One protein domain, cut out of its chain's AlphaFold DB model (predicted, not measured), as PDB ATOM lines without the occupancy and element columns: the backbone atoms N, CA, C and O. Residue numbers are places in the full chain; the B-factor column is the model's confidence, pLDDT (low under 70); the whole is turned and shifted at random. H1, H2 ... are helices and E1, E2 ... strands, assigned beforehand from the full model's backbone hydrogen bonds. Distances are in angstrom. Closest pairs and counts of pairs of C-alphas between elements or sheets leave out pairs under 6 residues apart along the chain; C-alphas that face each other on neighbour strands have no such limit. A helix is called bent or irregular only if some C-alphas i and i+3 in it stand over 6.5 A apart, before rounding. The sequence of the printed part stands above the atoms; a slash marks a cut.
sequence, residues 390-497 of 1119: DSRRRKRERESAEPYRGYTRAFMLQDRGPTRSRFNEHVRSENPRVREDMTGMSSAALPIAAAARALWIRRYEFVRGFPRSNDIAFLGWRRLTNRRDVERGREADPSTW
ATOM      1  N   ASP A 390     152.977 202.019 155.544       52.16
ATOM      2  CA  ASP A 390     152.568 201.154 156.647       52.16
ATOM      3  C   ASP A 390     151.507 200.129 156.210       52.16
ATOM      4  O   ASP A 390     151.572 198.970 156.590       52.16
ATOM      5  N   SER A 391     150.600 200.471 155.292       58.44
ATOM      6  CA  SER A 391     149.691 199.490 154.674       58.44
ATOM      7  C   SER A 391     150.450 198.405 153.898       58.44
ATOM      8  O   SER A 391     150.132 197.220 154.014       58.44
ATOM      9  N   ARG A 392     151.501 198.780 153.152       60.19
ATOM     10  CA  ARG A 392     152.409 197.826 152.482       60.19
ATOM     11  C   ARG A 392     153.200 196.985 153.491       60.19
ATOM     12  O   ARG A 392     153.356 195.783 153.280       60.19
ATOM     13  N   ARG A 393     153.652 197.588 154.595       56.00
ATOM     14  CA  ARG A 393     154.315 196.902 155.712       56.00
ATOM     15  C   ARG A 393     153.379 195.890 156.372       56.00
ATOM     16  O   ARG A 393     153.714 194.715 156.403       56.00
ATOM     17  N   ARG A 394     152.181 196.301 156.797       63.44
ATOM     18  CA  ARG A 394     151.129 195.441 157.370       63.44
ATOM     19  C   ARG A 394     150.727 194.305 156.424       63.44
ATOM     20  O   ARG A 394     150.450 193.210 156.904       63.44
ATOM     21  N   LYS A 395     150.723 194.519 155.100       69.88
ATOM     22  CA  LYS A 395     150.525 193.440 154.114       69.88
ATOM     23  C   LYS A 395     151.672 192.416 154.161       69.88
ATOM     24  O   LYS A 395     151.397 191.244 154.393       69.88
ATOM     25  N   ARG A 396     152.934 192.853 154.079       58.53
ATOM     26  CA  ARG A 396     154.116 191.969 154.189       58.53
ATOM     27  C   ARG A 396     154.238 191.282 155.557       58.53
ATOM     28  O   ARG A 396     154.660 190.132 155.632       58.53
ATOM     29  N   GLU A 397     153.850 191.953 156.642       59.12
ATOM     30  CA  GLU A 397     153.792 191.371 157.991       59.12
ATOM     31  C   GLU A 397     152.687 190.305 158.096       59.12
ATOM     32  O   GLU A 397     152.906 189.279 158.734       59.12
ATOM     33  N   ARG A 398     151.542 190.472 157.412       66.56
ATOM     34  CA  ARG A 398     150.533 189.403 157.283       66.56
ATOM     35  C   ARG A 398     151.074 188.224 156.477       66.56
ATOM     36  O   ARG A 398     151.066 187.117 156.992       66.56
ATOM     37  N   GLU A 399     151.603 188.465 155.279       66.75
ATOM     38  CA  GLU A 399     152.147 187.427 154.382       66.75
ATOM     39  C   GLU A 399     153.284 186.611 155.028       66.75
ATOM     40  O   GLU A 399     153.406 185.413 154.793       66.75
ATOM     41  N   SER A 400     154.108 187.231 155.881       60.06
ATOM     42  CA  SER A 400     155.188 186.536 156.603       60.06
ATOM     43  C   SER A 400     154.751 185.869 157.915       60.06
ATOM     44  O   SER A 400     155.401 184.914 158.341       60.06
ATOM     45  N   ALA A 401     153.660 186.320 158.544       63.47
ATOM     46  CA  ALA A 401     153.081 185.689 159.735       63.47
ATOM     47  C   ALA A 401     152.022 184.614 159.416       63.47
ATOM     48  O   ALA A 401     151.718 183.780 160.269       63.47
ATOM     49  N   GLU A 402     151.465 184.602 158.204       74.69
ATOM     50  CA  GLU A 402     150.399 183.692 157.769       74.69
ATOM     51  C   GLU A 402     150.730 182.192 157.926       74.69
ATOM     52  O   GLU A 402     149.886 181.480 158.479       74.69
ATOM     53  N   PRO A 403     151.950 181.697 157.617       71.81
ATOM     54  CA  PRO A 403     152.335 180.304 157.890       71.81
ATOM     55  C   PRO A 403     152.388 179.931 159.384       71.81
ATOM     56  O   PRO A 403     152.589 178.766 159.723       71.81
ATOM     57  N   TYR A 404     152.236 180.912 160.281       71.56
ATOM     58  CA  TYR A 404     152.344 180.771 161.735       71.56
ATOM     59  C   TYR A 404     151.064 181.192 162.469       71.56
ATOM     60  O   TYR A 404     151.056 181.289 163.692       71.56
ATOM     61  N   ARG A 405     149.960 181.409 161.741       75.00
ATOM     62  CA  ARG A 405     148.692 181.964 162.248       75.00
ATOM     63  C   ARG A 405     147.989 181.112 163.322       75.00
ATOM     64  O   ARG A 405     147.102 181.622 163.999       75.00
ATOM     65  N   GLY A 406     148.381 179.844 163.483       80.50
ATOM     66  CA  GLY A 406     147.931 178.955 164.565       80.50
ATOM     67  C   GLY A 406     148.750 179.041 165.864       80.50
ATOM     68  O   GLY A 406     148.332 178.481 166.876       80.50
ATOM     69  N   TYR A 407     149.891 179.736 165.857       85.38
ATOM     70  CA  TYR A 407     150.764 179.900 167.021       85.38
ATOM     71  C   TYR A 407     150.526 181.261 167.678       85.38
ATOM     72  O   TYR A 407     150.365 182.268 166.992       85.38
ATOM     73  N   THR A 408     150.500 181.314 169.010       83.06
ATOM     74  CA  THR A 408     150.199 182.546 169.762       83.06
ATOM     75  C   THR A 408     151.443 183.174 170.385       83.06
ATOM     76  O   THR A 408     151.542 184.402 170.462       83.06
ATOM     77  N   ARG A 409     152.421 182.359 170.797       89.00
ATOM     78  CA  ARG A 409     153.639 182.800 171.492       89.00
ATOM     79  C   ARG A 409     154.881 182.160 170.884       89.00
ATOM     80  O   ARG A 409     154.831 181.048 170.362       89.00
ATOM     81  N   ALA A 410     155.999 182.862 170.998       91.25
ATOM     82  CA  ALA A 410     157.320 182.328 170.727       91.25
ATOM     83  C   ALA A 410     158.207 182.441 171.976       91.25
ATOM     84  O   ALA A 410     158.065 183.375 172.766       91.25
ATOM     85  N   PHE A 411     159.131 181.504 172.144       92.94
ATOM     86  CA  PHE A 411     160.096 181.462 173.239       92.94
ATOM     87  C   PHE A 411     161.509 181.424 172.659       92.94
ATOM     88  O   PHE A 411     161.792 180.627 171.769       92.94
ATOM     89  N   MET A 412     162.411 182.267 173.154       90.31
ATOM     90  CA  MET A 412     163.832 182.217 172.810       90.31
ATOM     91  C   MET A 412     164.619 181.695 174.009       90.31
ATOM     92  O   MET A 412     164.652 182.353 175.050       90.31
ATOM     93  N   LEU A 413     165.245 180.524 173.861       89.12
ATOM     94  CA  LEU A 413     166.153 179.978 174.870       89.12
ATOM     95  C   LEU A 413     167.447 180.805 174.869       89.12
ATOM     96  O   LEU A 413     168.070 180.979 173.819       89.12
ATOM     97  N   GLN A 414     167.822 181.356 176.025       82.12
ATOM     98  CA  GLN A 414     168.933 182.310 176.144       82.12
ATOM     99  C   GLN A 414     170.286 181.627 176.393       82.12
ATOM    100  O   GLN A 414     171.320 182.120 175.949       82.12
ATOM    101  N   ASP A 415     170.275 180.480 177.072       79.12
ATOM    102  CA  ASP A 415     171.461 179.705 177.443       79.12
ATOM    103  C   ASP A 415     171.572 178.401 176.624       79.12
ATOM    104  O   ASP A 415     170.580 177.743 176.306       79.12
ATOM    105  N   ARG A 416     172.811 178.026 176.280       72.31
ATOM    106  CA  ARG A 416     173.152 176.827 175.493       72.31
ATOM    107  C   ARG A 416     173.450 175.586 176.347       72.31
ATOM    108  O   ARG A 416     173.508 174.499 175.775       72.31
ATOM    109  N   GLY A 417     173.681 175.745 177.652       81.12
ATOM    110  CA  GLY A 417     174.056 174.690 178.594       81.12
ATOM    111  C   GLY A 417     172.844 174.038 179.278       81.12
ATOM    112  O   GLY A 417     172.071 173.360 178.595       81.12
ATOM    113  N   PRO A 418     172.663 174.185 180.608       84.44
ATOM    114  CA  PRO A 418     171.625 173.480 181.370       84.44
ATOM    115  C   PRO A 418     170.206 173.703 180.830       84.44
ATOM    116  O   PRO A 418     169.399 172.771 180.838       84.44
ATOM    117  N   THR A 419     169.919 174.891 180.287       86.00
ATOM    118  CA  THR A 419     168.637 175.195 179.630       86.00
ATOM    119  C   THR A 419     168.354 174.248 178.461       86.00
ATOM    120  O   THR A 419     167.233 173.764 178.311       86.00
ATOM    121  N   ARG A 420     169.371 173.927 177.650       84.25
ATOM    122  CA  ARG A 420     169.228 173.037 176.490       84.25
ATOM    123  C   ARG A 420     169.083 171.570 176.895       84.25
ATOM    124  O   ARG A 420     168.338 170.841 176.246       84.25
ATOM    125  N   SER A 421     169.757 171.143 177.963       85.12
ATOM    126  CA  SER A 421     169.600 169.787 178.506       85.12
ATOM    127  C   SER A 421     168.171 169.551 179.000       85.12
ATOM    128  O   SER A 421     167.539 168.593 178.561       85.12
ATOM    129  N   ARG A 422     167.627 170.470 179.814       90.31
ATOM    130  CA  ARG A 422     166.226 170.417 180.269       90.31
ATOM    131  C   ARG A 422     165.235 170.500 179.115       90.31
ATOM    132  O   ARG A 422     164.296 169.715 179.071       90.31
ATOM    133  N   PHE A 423     165.470 171.381 178.138       91.62
ATOM    134  CA  PHE A 423     164.651 171.427 176.926       91.62
ATOM    135  C   PHE A 423     164.582 170.052 176.239       91.62
ATOM    136  O   PHE A 423     163.487 169.551 176.001       91.62
ATOM    137  N   ASN A 424     165.735 169.419 175.979       89.00
ATOM    138  CA  ASN A 424     165.837 168.115 175.310       89.00
ATOM    139  C   ASN A 424     165.169 166.963 176.088       89.00
ATOM    140  O   ASN A 424     164.799 165.955 175.484       89.00
ATOM    141  N   GLU A 425     165.046 167.087 177.408       90.69
ATOM    142  CA  GLU A 425     164.343 166.147 178.284       90.69
ATOM    143  C   GLU A 425     162.824 166.383 178.242       90.69
ATOM    144  O   GLU A 425     162.057 165.483 177.897       90.69
ATOM    145  N   HIS A 426     162.382 167.619 178.491       92.31
ATOM    146  CA  HIS A 426     160.965 167.976 178.595       92.31
ATOM    147  C   HIS A 426     160.226 167.825 177.255       92.31
ATOM    148  O   HIS A 426     159.109 167.313 177.214       92.31
ATOM    149  N   VAL A 427     160.858 168.199 176.137       91.00
ATOM    150  CA  VAL A 427     160.292 168.075 174.778       91.00
ATOM    151  C   VAL A 427     160.039 166.620 174.355       91.00
ATOM    152  O   VAL A 427     159.161 166.364 173.528       91.00
ATOM    153  N   ARG A 428     160.790 165.669 174.931       88.38
ATOM    154  CA  ARG A 428     160.648 164.219 174.712       88.38
ATOM    155  C   ARG A 428     159.677 163.556 175.686       88.38
ATOM    156  O   ARG A 428     159.348 162.391 175.487       88.38
ATOM    157  N   SER A 429     159.240 164.253 176.733       90.31
ATOM    158  CA  SER A 429     158.350 163.667 177.727       90.31
ATOM    159  C   SER A 429     156.950 163.454 177.150       90.31
ATOM    160  O   SER A 429     156.311 164.392 176.671       90.31
ATOM    161  N   GLU A 430     156.450 162.223 177.250       91.06
ATOM    162  CA  GLU A 430     155.052 161.888 176.950       91.06
ATOM    163  C   GLU A 430     154.080 162.512 177.967       91.06
ATOM    164  O   GLU A 430     152.892 162.664 177.687       91.06
ATOM    165  N   ASN A 431     154.572 162.908 179.147       92.06
ATOM    166  CA  ASN A 431     153.769 163.574 180.163       92.06
ATOM    167  C   ASN A 431     153.621 165.072 179.822       92.06
ATOM    168  O   ASN A 431     154.594 165.824 179.958       92.06
ATOM    169  N   PRO A 432     152.413 165.558 179.465       89.25
ATOM    170  CA  PRO A 432     152.222 166.950 179.066       89.25
ATOM    171  C   PRO A 432     152.549 167.939 180.191       89.25
ATOM    172  O   PRO A 432     152.945 169.061 179.899       89.25
ATOM    173  N   ARG A 433     152.460 167.538 181.470       90.00
ATOM    174  CA  ARG A 433     152.842 168.412 182.594       90.00
ATOM    175  C   ARG A 433     154.344 168.681 182.648       90.00
ATOM    176  O   ARG A 433     154.723 169.776 183.030       90.00
ATOM    177  N   VAL A 434     155.175 167.711 182.260       90.94
ATOM    178  CA  VAL A 434     156.636 167.883 182.181       90.94
ATOM    179  C   VAL A 434     156.993 168.684 180.929       90.94
ATOM    180  O   VAL A 434     157.786 169.613 180.995       90.94
ATOM    181  N   ARG A 435     156.346 168.392 179.795       91.88
ATOM    182  CA  ARG A 435     156.540 169.136 178.541       91.88
ATOM    183  C   ARG A 435     156.131 170.612 178.634       91.88
ATOM    184  O   ARG A 435     156.763 171.451 177.998       91.88
ATOM    185  N   GLU A 436     155.096 170.934 179.409       93.12
ATOM    186  CA  GLU A 436     154.690 172.320 179.675       93.12
ATOM    187  C   GLU A 436     155.528 173.029 180.748       93.12
ATOM    188  O   GLU A 436     155.476 174.260 180.838       93.12
ATOM    189  N   ASP A 437     156.284 172.289 181.562       93.25
ATOM    190  CA  ASP A 437     157.111 172.870 182.612       93.25
ATOM    191  C   ASP A 437     158.347 173.553 182.008       93.25
ATOM    192  O   ASP A 437     159.215 172.915 181.416       93.25
ATOM    193  N   MET A 438     158.417 174.874 182.169       92.25
ATOM    194  CA  MET A 438     159.550 175.715 181.767       92.25
ATOM    195  C   MET A 438     160.415 176.136 182.968       92.25
ATOM    196  O   MET A 438     161.330 176.949 182.812       92.25
ATOM    197  N   THR A 439     160.130 175.650 184.182       90.88
ATOM    198  CA  THR A 439     160.857 176.073 185.382       90.88
ATOM    199  C   THR A 439     162.331 175.671 185.300       90.88
ATOM    200  O   THR A 439     162.708 174.568 184.911       90.88
ATOM    201  N   GLY A 440     163.213 176.628 185.600       87.69
ATOM    202  CA  GLY A 440     164.654 176.422 185.473       87.69
ATOM    203  C   GLY A 440     165.178 176.282 184.033       87.69
ATOM    204  O   GLY A 440     166.309 175.820 183.872       87.69
ATOM    205  N   MET A 441     164.411 176.680 183.007       93.06
ATOM    206  CA  MET A 441     164.916 176.962 181.657       93.06
ATOM    207  C   MET A 441     165.052 178.475 181.450       93.06
ATOM    208  O   MET A 441     164.072 179.210 181.577       93.06
ATOM    209  N   SER A 442     166.244 178.959 181.084       90.88
ATOM    210  CA  SER A 442     166.435 180.385 180.792       90.88
ATOM    211  C   SER A 442     165.841 180.740 179.427       90.88
ATOM    212  O   SER A 442     166.402 180.416 178.375       90.88
ATOM    213  N   SER A 443     164.666 181.371 179.432       91.25
ATOM    214  CA  SER A 443     163.925 181.698 178.214       91.25
ATOM    215  C   SER A 443     163.216 183.046 178.301       91.25
ATOM    216  O   SER A 443     162.662 183.412 179.335       91.25
ATOM    217  N   ALA A 444     163.202 183.775 177.184       91.06
ATOM    218  CA  ALA A 444     162.357 184.948 177.003       91.06
ATOM    219  C   ALA A 444     161.112 184.562 176.197       91.06
ATOM    220  O   ALA A 444     161.236 183.988 175.115       91.06
ATOM    221  N   ALA A 445     159.924 184.904 176.697       89.94
ATOM    222  CA  ALA A 445     158.681 184.822 175.935       89.94
ATOM    223  C   ALA A 445     158.478 186.103 175.109       89.94
ATOM    224  O   ALA A 445     158.726 187.208 175.591       89.94
ATOM    225  N   LEU A 446     158.000 185.967 173.873       88.50
ATOM    226  CA  LEU A 446     157.712 187.079 172.970       88.50
ATOM    227  C   LEU A 446     156.507 186.776 172.055       88.50
ATOM    228  O   LEU A 446     156.236 185.612 171.748       88.50
ATOM    229  N   PRO A 447     155.773 187.795 171.572       87.69
ATOM    230  CA  PRO A 447     154.702 187.586 170.600       87.69
ATOM    231  C   PRO A 447     155.241 186.991 169.293       87.69
ATOM    232  O   PRO A 447     156.264 187.453 168.781       87.69
ATOM    233  N   ILE A 448     154.517 186.046 168.682       83.25
ATOM    234  CA  ILE A 448     154.923 185.445 167.395       83.25
ATOM    235  C   ILE A 448     155.125 186.504 166.292       83.25
ATOM    236  O   ILE A 448     156.058 186.416 165.496       83.25
ATOM    237  N   ALA A 449     154.327 187.578 166.310       77.31
ATOM    238  CA  ALA A 449     154.463 188.714 165.398       77.31
ATOM    239  C   ALA A 449     155.784 189.491 165.582       77.31
ATOM    240  O   ALA A 449     156.298 190.059 164.622       77.31
ATOM    241  N   ALA A 450     156.367 189.510 166.787       80.69
ATOM    242  CA  ALA A 450     157.685 190.102 167.014       80.69
ATOM    243  C   ALA A 450     158.796 189.219 166.419       80.69
ATOM    244  O   ALA A 450     159.655 189.731 165.702       80.69
ATOM    245  N   ALA A 451     158.722 187.897 166.621       82.81
ATOM    246  CA  ALA A 451     159.646 186.936 166.012       82.81
ATOM    247  C   ALA A 451     159.597 186.970 164.472       82.81
ATOM    248  O   ALA A 451     160.639 186.924 163.815       82.81
ATOM    249  N   ALA A 452     158.395 187.095 163.896       76.75
ATOM    250  CA  ALA A 452     158.189 187.234 162.456       76.75
ATOM    251  C   ALA A 452     158.785 188.547 161.915       76.75
ATOM    252  O   ALA A 452     159.578 188.507 160.975       76.75
ATOM    253  N   ARG A 453     158.494 189.699 162.547       71.69
ATOM    254  CA  ARG A 453     159.072 191.005 162.164       71.69
ATOM    255  C   ARG A 453     160.599 191.032 162.225       71.69
ATOM    256  O   ARG A 453     161.226 191.634 161.362       71.69
ATOM    257  N   ALA A 454     161.196 190.376 163.218       76.19
ATOM    258  CA  ALA A 454     162.648 190.275 163.358       76.19
ATOM    259  C   ALA A 454     163.284 189.174 162.474       76.19
ATOM    260  O   ALA A 454     164.495 188.950 162.531       76.19
ATOM    261  N   LEU A 455     162.479 188.488 161.648       77.62
ATOM    262  CA  LEU A 455     162.866 187.373 160.774       77.62
ATOM    263  C   LEU A 455     163.527 186.194 161.514       77.62
ATOM    264  O   LEU A 455     164.276 185.428 160.908       77.62
ATOM    265  N   TRP A 456     163.253 186.009 162.809       81.31
ATOM    266  CA  TRP A 456     163.905 184.971 163.621       81.31
ATOM    267  C   TRP A 456     163.588 183.559 163.125       81.31
ATOM    268  O   TRP A 456     164.479 182.720 163.064       81.31
ATOM    269  N   ILE A 457     162.370 183.316 162.639       73.94
ATOM    270  CA  ILE A 457     161.989 182.002 162.094       73.94
ATOM    271  C   ILE A 457     162.853 181.621 160.871       73.94
ATOM    272  O   ILE A 457     163.155 180.452 160.679       73.94
ATOM    273  N   ARG A 458     163.349 182.603 160.102       74.38
ATOM    274  CA  ARG A 458     164.279 182.417 158.966       74.38
ATOM    275  C   ARG A 458     165.767 182.384 159.352       74.38
ATOM    276  O   ARG A 458     166.627 182.262 158.484       74.38
ATOM    277  N   ARG A 459     166.095 182.568 160.634       75.25
ATOM    278  CA  ARG A 459     167.472 182.761 161.133       75.25
ATOM    279  C   ARG A 459     167.874 181.790 162.246       75.25
ATOM    280  O   ARG A 459     169.063 181.681 162.532       75.25
ATOM    281  N   TYR A 460     166.911 181.111 162.864       80.19
ATOM    282  CA  TYR A 460     167.097 180.235 164.020       80.19
ATOM    283  C   TYR A 460     166.447 178.869 163.771       80.19
ATOM    284  O   TYR A 460     165.416 178.763 163.109       80.19
ATOM    285  N   GLU A 461     167.045 177.829 164.346       85.38
ATOM    286  CA  GLU A 461     166.473 176.484 164.435       85.38
ATOM    287  C   GLU A 461     165.344 176.486 165.492       85.38
ATOM    288  O   GLU A 461     165.556 176.970 166.610       85.38
ATOM    289  N   PHE A 462     164.140 176.013 165.142       90.38
ATOM    290  CA  PHE A 462     162.934 176.148 165.981       90.38
ATOM    291  C   PHE A 462     162.116 174.859 166.115       90.38
ATOM    292  O   PHE A 462     162.201 173.972 165.276       90.38
ATOM    293  N   VAL A 463     161.268 174.776 167.141       90.81
ATOM    294  CA  VAL A 463     160.364 173.645 167.411       90.81
ATOM    295  C   VAL A 463     158.943 174.160 167.581       90.81
ATOM    296  O   VAL A 463     158.715 175.036 168.415       90.81
ATOM    297  N   ARG A 464     157.980 173.630 166.816       91.88
ATOM    298  CA  ARG A 464     156.550 173.900 167.036       91.88
ATOM    299  C   ARG A 464     155.979 172.995 168.120       91.88
ATOM    300  O   ARG A 464     156.421 171.868 168.328       91.88
ATOM    301  N   GLY A 465     154.940 173.478 168.791       89.38
ATOM    302  CA  GLY A 465     154.236 172.698 169.799       89.38
ATOM    303  C   GLY A 465     155.010 172.552 171.111       89.38
ATOM    304  O   GLY A 465     154.826 171.551 171.808       89.38
ATOM    305  N   PHE A 466     155.892 173.504 171.430       90.81
ATOM    306  CA  PHE A 466     156.620 173.549 172.696       90.81
ATOM    307  C   PHE A 466     156.678 174.987 173.255       90.81
ATOM    308  O   PHE A 466     157.038 175.899 172.502       90.81
ATOM    309  N   PRO A 467     156.374 175.214 174.551       90.81
ATOM    310  CA  PRO A 467     155.928 174.221 175.538       90.81
ATOM    311  C   PRO A 467     154.530 173.645 175.240       90.81
ATOM    312  O   PRO A 467     154.329 172.443 175.402       90.81
ATOM    313  N   ARG A 468     153.588 174.446 174.715       92.31
ATOM    314  CA  ARG A 468     152.245 173.980 174.300       92.31
ATOM    315  C   ARG A 468     152.119 173.821 172.791       92.31
ATOM    316  O   ARG A 468     152.877 174.421 172.036       92.31
ATOM    317  N   SER A 469     151.086 173.099 172.345       86.56
ATOM    318  CA  SER A 469     150.743 172.867 170.927       86.56
ATOM    319  C   SER A 469     150.750 174.126 170.044       86.56
ATOM    320  O   SER A 469     151.092 174.043 168.867       86.56
ATOM    321  N   ASN A 470     150.408 175.284 170.620       91.38
ATOM    322  CA  ASN A 470     150.255 176.562 169.920       91.38
ATOM    323  C   ASN A 470     151.420 177.538 170.211       91.38
ATOM    324  O   ASN A 470     151.301 178.735 169.953       91.38
ATOM    325  N   ASP A 471     152.546 177.044 170.731       93.56
ATOM    326  CA  ASP A 471     153.778 177.807 170.959       93.56
ATOM    327  C   ASP A 471     154.905 177.366 169.999       93.56
ATOM    328  O   ASP A 471     154.875 176.260 169.447       93.56
ATOM    329  N   ILE A 472     155.914 178.225 169.808       92.75
ATOM    330  CA  ILE A 472     157.168 177.904 169.099       92.75
ATOM    331  C   ILE A 472     158.374 178.225 169.992       92.75
ATOM    332  O   ILE A 472     158.436 179.313 170.559       92.75
ATOM    333  N   ALA A 473     159.373 177.342 170.063       92.31
ATOM    334  CA  ALA A 473     160.625 177.577 170.788       92.31
ATOM    335  C   ALA A 473     161.844 177.638 169.847       92.31
ATOM    336  O   ALA A 473     162.032 176.752 169.019       92.31
ATOM    337  N   PHE A 474     162.692 178.662 169.985       90.12
ATOM    338  CA  PHE A 474     163.953 178.826 169.251       90.12
ATOM    339  C   PHE A 474     165.133 178.260 170.052       90.12
ATOM    340  O   PHE A 474     165.369 178.676 171.187       90.12
ATOM    341  N   LEU A 475     165.917 177.368 169.439       79.19
ATOM    342  CA  LEU A 475     166.979 176.592 170.103       79.19
ATOM    343  C   LEU A 475     168.361 177.282 170.108       79.19
ATOM    344  O   LEU A 475     169.389 176.647 170.364       79.19
ATOM    345  N   GLY A 476     168.388 178.588 169.830       68.44
ATOM    346  CA  GLY A 476     169.586 179.432 169.846       68.44
ATOM    347  C   GLY A 476     170.254 179.636 168.480       68.44
ATOM    348  O   GLY A 476     169.791 179.167 167.440       68.44
ATOM    349  N   TRP A 477     171.352 180.399 168.479       52.62
ATOM    350  CA  TRP A 477     172.046 180.826 167.257       52.62
ATOM    351  C   TRP A 477     172.745 179.640 166.568       52.62
ATOM    352  O   TRP A 477     173.832 179.222 166.984       52.62
ATOM    353  N   ARG A 478     172.119 179.108 165.516       56.16
ATOM    354  CA  ARG A 478     172.692 178.173 164.538       56.16
ATOM    355  C   ARG A 478     172.457 178.770 163.153       56.16
ATOM    356  O   ARG A 478     171.316 178.890 162.719       56.16
ATOM    357  N   ARG A 479     173.536 179.175 162.477       52.12
ATOM    358  CA  ARG A 479     173.485 179.760 161.129       52.12
ATOM    359  C   ARG A 479     172.950 178.699 160.165       52.12
ATOM    360  O   ARG A 479     173.619 177.694 159.947       52.12
ATOM    361  N   LEU A 480     171.742 178.897 159.635       57.81
ATOM    362  CA  LEU A 480     171.119 177.948 158.709       57.81
ATOM    363  C   LEU A 480     171.955 177.888 157.419       57.81
ATOM    364  O   LEU A 480     172.133 178.898 156.742       57.81
ATOM    365  N   THR A 481     172.526 176.718 157.122       52.88
ATOM    366  CA  THR A 481     173.533 176.532 156.059       52.88
ATOM    367  C   THR A 481     172.935 176.289 154.675       52.88
ATOM    368  O   THR A 481     173.623 176.451 153.671       52.88
ATOM    369  N   ASN A 482     171.657 175.918 154.604       65.25
ATOM    370  CA  ASN A 482     170.929 175.652 153.369       65.25
ATOM    371  C   ASN A 482     170.006 176.832 153.025       65.25
ATOM    372  O   ASN A 482     169.248 177.308 153.869       65.25
ATOM    373  N   ARG A 483     170.007 177.272 151.762       55.00
ATOM    374  CA  ARG A 483     169.131 178.349 151.274       55.00
ATOM    375  C   ARG A 483     167.642 178.051 151.505       55.00
ATOM    376  O   ARG A 483     166.910 178.951 151.903       55.00
ATOM    377  N   ARG A 484     167.204 176.795 151.339       59.97
ATOM    378  CA  ARG A 484     165.807 176.394 151.606       59.97
ATOM    379  C   ARG A 484     165.440 176.547 153.088       59.97
ATOM    380  O   ARG A 484     164.337 177.000 153.392       59.97
ATOM    381  N   ASP A 485     166.377 176.239 153.984       63.97
ATOM    382  CA  ASP A 485     166.239 176.421 155.433       63.97
ATOM    383  C   ASP A 485     166.199 177.920 155.797       63.97
ATOM    384  O   ASP A 485     165.420 178.316 156.653       63.97
ATOM    385  N   VAL A 486     166.973 178.784 155.126       55.56
ATOM    386  CA  VAL A 486     166.922 180.251 155.328       55.56
ATOM    387  C   VAL A 486     165.604 180.854 154.822       55.56
ATOM    388  O   VAL A 486     165.032 181.737 155.459       55.56
ATOM    389  N   GLU A 487     165.084 180.393 153.684       58.78
ATOM    390  CA  GLU A 487     163.850 180.930 153.090       58.78
ATOM    391  C   GLU A 487     162.590 180.536 153.884       58.78
ATOM    392  O   GLU A 487     161.663 181.348 154.026       58.78
ATOM    393  N   ARG A 488     162.560 179.309 154.426       64.31
ATOM    394  CA  ARG A 488     161.399 178.719 155.123       64.31
ATOM    395  C   ARG A 488     161.526 178.686 156.648       64.31
ATOM    396  O   ARG A 488     160.510 178.576 157.327       64.31
ATOM    397  N   GLY A 489     162.744 178.809 157.169       66.44
ATOM    398  CA  GLY A 489     163.096 178.405 158.526       66.44
ATOM    399  C   GLY A 489     163.342 176.897 158.631       66.44
ATOM    400  O   GLY A 489     162.721 176.107 157.916       66.44
ATOM    401  N   ARG A 490     164.236 176.483 159.539       80.31
ATOM    402  CA  ARG A 490     164.460 175.066 159.860       80.31
ATOM    403  C   ARG A 490     163.691 174.685 161.116       80.31
ATOM    404  O   ARG A 490     164.091 175.041 162.227       80.31
ATOM    405  N   GLU A 491     162.631 173.912 160.922       83.38
ATOM    406  CA  GLU A 491     162.039 173.145 162.010       83.38
ATOM    407  C   GLU A 491     163.013 172.035 162.432       83.38
ATOM    408  O   GLU A 491     163.620 171.353 161.604       83.38
ATOM    409  N   ALA A 492     163.220 171.919 163.735       80.44
ATOM    410  CA  ALA A 492     164.212 171.067 164.348       80.44
ATOM    411  C   ALA A 492     163.585 169.706 164.662       80.44
ATOM    412  O   ALA A 492     162.727 169.595 165.535       80.44
ATOM    413  N   ASP A 493     164.014 168.674 163.942       78.81
ATOM    414  CA  ASP A 493     163.522 167.310 164.125       78.81
ATOM    415  C   ASP A 493     164.022 166.727 165.470       78.81
ATOM    416  O   ASP A 493     165.243 166.593 165.645       78.81
ATOM    417  N   PRO A 494     163.127 166.343 166.408       68.69
ATOM    418  CA  PRO A 494     163.506 165.804 167.716       68.69
ATOM    419  C   PRO A 494     164.380 164.543 167.675       68.69
ATOM    420  O   PRO A 494     165.134 164.287 168.623       68.69
ATOM    421  N   SER A 495     164.305 163.766 166.587       65.81
ATOM    422  CA  SER A 495     165.134 162.573 166.381       65.81
ATOM    423  C   SER A 495     166.614 162.922 166.194       65.81
ATOM    424  O   SER A 495     167.485 162.178 166.640       65.81
ATOM    425  N   THR A 496     166.922 164.098 165.638       64.94
ATOM    426  CA  THR A 496     168.308 164.532 165.387       64.94
ATOM    427  C   THR A 496     169.064 164.934 166.657       64.94
ATOM    428  O   THR A 496     170.283 165.086 166.627       64.94
ATOM    429  N   TRP A 497     168.378 165.093 167.796       64.50
ATOM    430  CA  TRP A 497     168.991 165.544 169.053       64.50
ATOM    431  C   TRP A 497     169.513 164.402 169.943       64.50
ATOM    432  O   TRP A 497     169.913 164.655 171.081       64.50
TER     433      TRP A 497
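Overview. This is residues 390 to 497 of the 1119 residues of an uncharacterized protein of Peniophora sp. CONT (UniProt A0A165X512). What shape does the model have? A small twisted sheet of four short strands, in the order E2, E1, E4, E3, makes the middle; H4 stands up from it over E1, and H1, which touches H4, reaches away to one end of the longest axis. H2 and H3 lie toward the other end, while the chain after E4 loops out to H5 and comes back past the edge strand E3 to H6. What is it made of? The printed part has 108 residues, with six named helices and four named strands in the order H1, E1, H2, H3, E2, H4, E3, E4, H5, H6; the class is mixed, helices and strands, and so is the sheet, with parallel and antiparallel neighbours. It is compact, with a radius of gyration of the C-alphas of 14.1 A, and only just elongated, spanning 43 by 28 by 21 A.

Arrangement. Where does the first helix sit? H1, residues 390 to 404, touches H4, residues 448 to 453, at a steep tilt of 51 degrees, opposite ways; their closest C-alphas, of Ala 401 and Ala 452, are 6.0 A apart. H1 is irregular, but only just: C-alphas 400 and 403 are 7.0 A apart. How are the strands paired? E1, residues 409 to 413, is antiparallel to E2, residues 443 to 447, at 153 degrees, with N 412 and O 444 within hydrogen-bond range at 2.9 A. E1 is parallel to E4, residues 471 to 474, at 26 degrees, with N 411 and O 472 at 2.8 A. E3, residues 461 to 464, and E4 form an antiparallel hairpin at 164 degrees, with N 463 and O 473 at 2.8 A. Which helices are on the sheet? H4 is on it, over E1, at a height over the sheet of 9.2 A, and stands up from it at 56 degrees; E2, H4 and E3 form a split strand-helix-strand unit, two strands running the same way with E1 and E4 between them, and its crossover is right-handed. H2, residues 418 to 426, only grazes the sheet, with its residues 419 to 423. H1, H3, residues 432 to 435, H5, residues 483 to 488, and H6, residues 494 to 497, are not on it. Which other helices are near each other, which are apart, and what of the helix backbones? H2 is close but not clearly touching to H3, with C-alphas of His 426 and Arg 435 closest at 4.6 A, and likewise to H6, with those of Asn 424 and Trp 497 at 7.5 A. H5 and H6 are apart, and residues 490 to 491 between them pair in parallel with residues 461 to 462 of E3. Every O i to N i+4 pair is within hydrogen-bond range in H2, H4 and H5, 9 of 11 are in H1, and H3 and H6 are too short for such a pair.

Along the chain. Where does the printed part begin? H1, residues 390 to 404, starts at C-alpha 390, (152.568, 201.154, 156.647), and measures 21.0 A. What follows it? E1, 409 to 413, and E2, 443 to 447, each measure 13.3 A, and between them come H2, 418 to 426, of 12.3 A, and the short H3, 432 to 435. H4, 448 to 453, leads to E3, 461 to 464, of 10.6 A, and E4, 471 to 474, of 10.4 A, which starts at (153.778, 177.807, 170.959). Where does it end? After H5, 483 to 488, H6, 494 to 497, ends at C-alpha 497, (168.991, 165.544, 169.053).

Size, cuts and confidence. How large is it? The two C-alphas farthest apart, of Asp 390 and Asn 431, are 44.3 A apart. Is anything cut, or any link long? The printed part has no cut and no long link. Where is confidence low? The mean pLDDT of the printed part is 78.9, and it is under 70 at residues 390 to 401, 476 to 489 and 494 to 497.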